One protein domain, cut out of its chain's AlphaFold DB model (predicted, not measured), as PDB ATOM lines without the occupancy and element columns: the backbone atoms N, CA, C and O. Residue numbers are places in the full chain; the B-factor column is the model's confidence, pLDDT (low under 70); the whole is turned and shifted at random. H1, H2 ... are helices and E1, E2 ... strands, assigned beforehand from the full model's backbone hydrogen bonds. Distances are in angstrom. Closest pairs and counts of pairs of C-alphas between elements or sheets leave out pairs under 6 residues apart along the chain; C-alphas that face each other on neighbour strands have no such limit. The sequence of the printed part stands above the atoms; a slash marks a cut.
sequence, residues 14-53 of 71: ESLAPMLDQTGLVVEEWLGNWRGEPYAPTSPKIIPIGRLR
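AT A GLANCE: This is residues 14 to 53 of the 71 residues of an uncharacterized protein of Mesorhizobium sp (UniProt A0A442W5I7). A two-stranded hairpin, E1 and E2, has the short helix H1 over one face, with its residues 16 to 21 near both strands, and a wide loop, residues 32 to 46, joins the strands at the end where E1 ends and E2 begins. The printed part has 40 residues with H1, E1 and E2 in that order, class mixed, the sheet antiparallel. It is flat, spanning 26 by 18 by 10 A, and only just compact, close to loose, with a radius of gyration of the C-alphas of 10.3 A.

IN THESE COORDINATES: Find C-alpha 25 at (-29.709, -22.841, -7.427); E1 runs to residue 31, 15.6 A. E2, residues 47 to 52, covers 15.3 A and ends at (-34.090, -20.877, -6.361). H1 is residues 14 to 22, 13.4 A.

HOW THE PARTS SIT: In the hairpin E1 and E2, antiparallel at 152 degrees, look for N 28 and O 49, 2.8 A apart, within hydrogen-bond range. The closest C-alphas of H1 and E1, Leu 20 and Val 26, are 7.0 A apart. H1 and E2 are near each other, with 5 pairs of C-alphas within 10 A. In H1, 3 of 5 O i to N i+4 pairs are within hydrogen-bond range.

THE WHOLE: The C-alphas of Thr 42 and Arg 53 are farthest apart, 29.3 A. E1 to E2 is a long link; the printed part has no cut, and no printed residue is under pLDDT 70.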
ATOM      1  N   GLU A  14     -16.915 -29.208  -4.456       91.56
ATOM      2  CA  GLU A  14     -16.245 -28.149  -5.214       91.56
ATOM      3  C   GLU A  14     -16.651 -28.160  -6.690       91.56
ATOM      4  O   GLU A  14     -16.787 -27.096  -7.283       91.56
ATOM      5  N   SER A  15     -16.890 -29.340  -7.272       89.31
ATOM      6  CA  SER A  15     -17.441 -29.445  -8.631       89.31
ATOM      7  C   SER A  15     -18.948 -29.170  -8.687       89.31
ATOM      8  O   SER A  15     -19.425 -28.596  -9.661       89.31
ATOM      9  N   LEU A  16     -19.699 -29.516  -7.634       88.81
ATOM     10  CA  LEU A  16     -21.148 -29.310  -7.564       88.81
ATOM     11  C   LEU A  16     -21.528 -27.842  -7.390       88.81
ATOM     12  O   LEU A  16     -22.460 -27.378  -8.039       88.81
ATOM     13  N   ALA A  17     -20.834 -27.107  -6.521       90.31
ATOM     14  CA  ALA A  17     -21.146 -25.712  -6.219       90.31
ATOM     15  C   ALA A  17     -21.274 -24.812  -7.472       90.31
ATOM     16  O   ALA A  17     -22.313 -24.163  -7.608       90.31
ATOM     17  N   PRO A  18     -20.310 -24.789  -8.418       89.50
ATOM     18  CA  PRO A  18     -20.446 -23.988  -9.633       89.50
ATOM     19  C   PRO A  18     -21.568 -24.495 -10.549       89.50
ATOM     20  O   PRO A  18     -22.245 -23.684 -11.174       89.50
ATOM     21  N   MET A  19     -21.817 -25.809 -10.605       89.62
ATOM     22  CA  MET A  19     -22.921 -26.369 -11.398       89.62
ATOM     23  C   MET A  19     -24.283 -25.920 -10.855       89.62
ATOM     24  O   MET A  19     -25.156 -25.514 -11.620       89.62
ATOM     25  N   LEU A  20     -24.461 -25.947  -9.531       89.56
ATOM     26  CA  LEU A  20     -25.680 -25.474  -8.878       89.56
ATOM     27  C   LEU A  20     -25.881 -23.975  -9.137       89.56
ATOM     28  O   LEU A  20     -26.963 -23.569  -9.566       89.56
ATOM     29  N   ASP A  21     -24.826 -23.171  -8.995       88.19
ATOM     30  CA  ASP A  21     -24.905 -21.730  -9.235       88.19
ATOM     31  C   ASP A  21     -25.325 -21.386 -10.676       88.19
ATOM     32  O   ASP A  21     -26.221 -20.558 -10.878       88.19
ATOM     33  N   GLN A  22     -24.759 -22.083 -11.670       88.62
ATOM     34  CA  GLN A  22     -25.110 -21.927 -13.090       88.62
ATOM     35  C   GLN A  22     -26.582 -22.241 -13.380       88.62
ATOM     36  O   GLN A  22     -27.188 -21.625 -14.256       88.62
ATOM     37  N   THR A  23     -27.177 -23.170 -12.633       87.12
ATOM     38  CA  THR A  23     -28.601 -23.522 -12.771       87.12
ATOM     39  C   THR A  23     -29.543 -22.559 -12.041       87.12
ATOM     40  O   THR A  23     -30.761 -22.732 -12.079       87.12
ATOM     41  N   GLY A  24     -29.006 -21.531 -11.375       88.81
ATOM     42  CA  GLY A  24     -29.795 -20.616 -10.558       88.81
ATOM     43  C   GLY A  24     -30.222 -21.218  -9.218       88.81
ATOM     44  O   GLY A  24     -31.147 -20.694  -8.594       88.81
ATOM     45  N   LEU A  25     -29.568 -22.294  -8.772       89.81
ATOM     46  CA  LEU A  25     -29.709 -22.841  -7.427       89.81
ATOM     47  C   LEU A  25     -28.716 -22.132  -6.509       89.81
ATOM     48  O   LEU A  25     -27.506 -22.181  -6.721       89.81
ATOM     49  N   VAL A  26     -29.229 -21.470  -5.478       90.06
ATOM     50  CA  VAL A  26     -28.405 -20.841  -4.445       90.06
ATOM     51  C   VAL A  26     -28.325 -21.804  -3.278       90.06
ATOM     52  O   VAL A  26     -29.353 -22.098  -2.674       90.06
ATOM     53  N   VAL A  27     -27.123 -22.285  -2.969       91.81
ATOM     54  CA  VAL A  27     -26.883 -23.099  -1.773       91.81
ATOM     55  C   VAL A  27     -26.620 -22.176  -0.592       91.81
ATOM     56  O   VAL A  27     -25.750 -21.310  -0.659       91.81
ATOM     57  N   GLU A  28     -27.376 -22.368   0.477       93.00
ATOM     58  CA  GLU A  28     -27.278 -21.607   1.723       93.00
ATOM     59  C   GLU A  28     -26.568 -22.432   2.803       93.00
ATOM     60  O   GLU A  28     -25.789 -21.888   3.582       93.00
ATOM     61  N   GLU A  29     -26.755 -23.755   2.791       94.44
ATOM     62  CA  GLU A  29     -26.129 -24.683   3.729       94.44
ATOM     63  C   GLU A  29     -25.777 -26.012   3.048       94.44
ATOM     64  O   GLU A  29     -26.452 -26.467   2.124       94.44
ATOM     65  N   TRP A  30     -24.708 -26.654   3.519       94.56
ATOM     66  CA  TRP A  30     -24.315 -27.996   3.094       94.56
ATOM     67  C   TRP A  30     -24.412 -28.957   4.273       94.56
ATOM     68  O   TRP A  30     -23.691 -28.791   5.259       94.56
ATOM     69  N   LEU A  31     -25.239 -29.994   4.141       95.12
ATOM     70  CA  LEU A  31     -25.386 -31.039   5.149       95.12
ATOM     71  C   LEU A  31     -24.633 -32.307   4.742       95.12
ATOM     72  O   LEU A  31     -24.627 -32.716   3.576       95.12
ATOM     73  N   GLY A  32     -24.007 -32.936   5.732       93.06
ATOM     74  CA  GLY A  32     -23.293 -34.199   5.593       93.06
ATOM     75  C   GLY A  32     -24.191 -35.428   5.733       93.06
ATOM     76  O   GLY A  32     -23.806 -36.534   5.347       93.06
ATOM     77  N   ASN A  33     -25.391 -35.255   6.294       91.62
ATOM     78  CA  ASN A  33     -26.382 -36.311   6.474       91.62
ATOM     79  C   ASN A  33     -27.799 -35.754   6.692       91.62
ATOM     80  O   ASN A  33     -28.021 -34.553   6.815       91.62
ATOM     81  N   TRP A  34     -28.771 -36.662   6.780       90.06
ATOM     82  CA  TRP A  34     -30.183 -36.334   6.994       90.06
ATOM     83  C   TRP A  34     -30.541 -35.931   8.430       90.06
ATOM     84  O   TRP A  34     -31.687 -35.576   8.682       90.06
ATOM     85  N   ARG A  35     -29.596 -36.000   9.375       93.25
ATOM     86  CA  ARG A  35     -29.808 -35.516  10.747       93.25
ATOM     87  C   ARG A  35     -29.574 -34.010  10.871       93.25
ATOM     88  O   ARG A  35     -29.866 -33.460  11.925       93.25
ATOM     89  N   GLY A  36     -29.091 -33.359   9.810       91.75
ATOM     90  CA  GLY A  36     -28.807 -31.925   9.811       91.75
ATOM     91  C   GLY A  36     -27.390 -31.579  10.255       91.75
ATOM     92  O   GLY A  36     -27.120 -30.425  10.559       91.75
ATOM     93  N   GLU A  37     -26.475 -32.548  10.313       96.62
ATOM     94  CA  GLU A  37     -25.083 -32.241  10.637       96.62
ATOM     95  C   GLU A  37     -24.390 -31.562   9.444       96.62
ATOM     96  O   GLU A  37     -24.616 -31.979   8.298       96.62
ATOM     97  N   PRO A  38     -23.524 -30.559   9.683       96.25
ATOM     98  CA  PRO A  38     -22.785 -29.890   8.621       96.25
ATOM     99  C   PRO A  38     -21.944 -30.858   7.787       96.25
ATOM    100  O   PRO A  38     -21.430 -31.865   8.281       96.25
ATOM    101  N   TYR A  39     -21.769 -30.530   6.511       94.31
ATOM    102  CA  TYR A  39     -20.875 -31.271   5.632       94.31
ATOM    103  C   TYR A  39     -19.412 -31.198   6.101       94.31
ATOM    104  O   TYR A  39     -18.864 -30.122   6.342       94.31
ATOM    105  N   ALA A  40     -18.759 -32.357   6.104       93.12
ATOM    106  CA  ALA A  40     -17.322 -32.545   6.212       93.12
ATOM    107  C   ALA A  40     -16.830 -33.436   5.053       93.12
ATOM    108  O   ALA A  40     -17.609 -34.211   4.501       93.12
ATOM    109  N   PRO A  41     -15.533 -33.414   4.694       89.75
ATOM    110  CA  PRO A  41     -14.991 -34.286   3.644       89.75
ATOM    111  C   PRO A  41     -15.215 -35.786   3.882       89.75
ATOM    112  O   PRO A  41     -15.251 -36.565   2.936       89.75
ATOM    113  N   THR A  42     -15.374 -36.189   5.143       89.94
ATOM    114  CA  THR A  42     -15.676 -37.563   5.566       89.94
ATOM    115  C   THR A  42     -17.173 -37.850   5.670       89.94
ATOM    116  O   THR A  42     -17.561 -38.959   6.038       89.94
ATOM    117  N   SER A  43     -18.032 -36.867   5.386       91.50
ATOM    118  CA  SER A  43     -19.474 -37.048   5.446       91.50
ATOM    119  C   SER A  43     -19.931 -38.074   4.413       91.50
ATOM    120  O   SER A  43     -19.479 -38.053   3.268       91.50
ATOM    121  N   PRO A  44     -20.894 -38.932   4.774       87.62
ATOM    122  CA  PRO A  44     -21.391 -39.955   3.869       87.62
ATOM    123  C   PRO A  44     -22.210 -39.375   2.713       87.62
ATOM    124  O   PRO A  44     -22.563 -40.130   1.816       87.62
ATOM    125  N   LYS A  45     -22.591 -38.088   2.744       87.19
ATOM    126  CA  LYS A  45     -23.394 -37.422   1.709       87.19
ATOM    127  C   LYS A  45     -22.987 -35.964   1.532       87.19
ATOM    128  O   LYS A  45     -22.430 -35.348   2.437       87.19
ATOM    129  N   ILE A  46     -23.347 -35.415   0.374       91.00
ATOM    130  CA  ILE A  46     -23.321 -33.981   0.086       91.00
ATOM    131  C   ILE A  46     -24.765 -33.559  -0.182       91.00
ATOM    132  O   ILE A  46     -25.342 -33.928  -1.206       91.00
ATOM    133  N   ILE A  47     -25.368 -32.816   0.743       92.25
ATOM    134  CA  ILE A  47     -26.765 -32.382   0.643       92.25
ATOM    135  C   ILE A  47     -26.795 -30.847   0.606       92.25
ATOM    136  O   ILE A  47     -26.663 -30.217   1.657       92.25
ATOM    137  N   PRO A  48     -26.927 -30.223  -0.579       92.38
ATOM    138  CA  PRO A  48     -27.131 -28.783  -0.681       92.38
ATOM    139  C   PRO A  48     -28.553 -28.406  -0.248       92.38
ATOM    140  O   PRO A  48     -29.537 -28.862  -0.835       92.38
ATOM    141  N   ILE A  49     -28.656 -27.533   0.751       92.25
ATOM    142  CA  ILE A  49     -29.893 -26.869   1.164       92.25
ATOM    143  C   ILE A  49     -29.851 -25.432   0.668       92.25
ATOM    144  O   ILE A  49     -28.840 -24.741   0.794       92.25
ATOM    145  N   GLY A  50     -30.955 -24.969   0.101       91.00
ATOM    146  CA  GLY A  50     -31.058 -23.593  -0.338       91.00
ATOM    147  C   GLY A  50     -32.320 -23.339  -1.140       91.00
ATOM    148  O   GLY A  50     -33.365 -23.947  -0.900       91.00
ATOM    149  N   ARG A  51     -32.227 -22.423  -2.098       87.94
ATOM    150  CA  ARG A  51     -33.389 -21.860  -2.791       87.94
ATOM    151  C   ARG A  51     -33.133 -21.648  -4.272       87.94
ATOM    152  O   ARG A  51     -31.994 -21.613  -4.735       87.94
ATOM    153  N   LEU A  52     -34.209 -21.416  -5.015       87.88
ATOM    154  CA  LEU A  52     -34.090 -20.877  -6.361       87.88
ATOM    155  C   LEU A  52     -33.743 -19.388  -6.314       87.88
ATOM    156  O   LEU A  52     -34.265 -18.613  -5.509       87.88
ATOM    157  N   ARG A  53     -32.873 -18.976  -7.233       82.69
ATOM    158  CA  ARG A  53     -32.589 -17.569  -7.516       82.69
ATOM    159  C   ARG A  53     -33.797 -16.870  -8.148       82.69
ATOM    160  O   ARG A  53     -33.935 -15.662  -7.992       82.69
TER     161      ARG A  53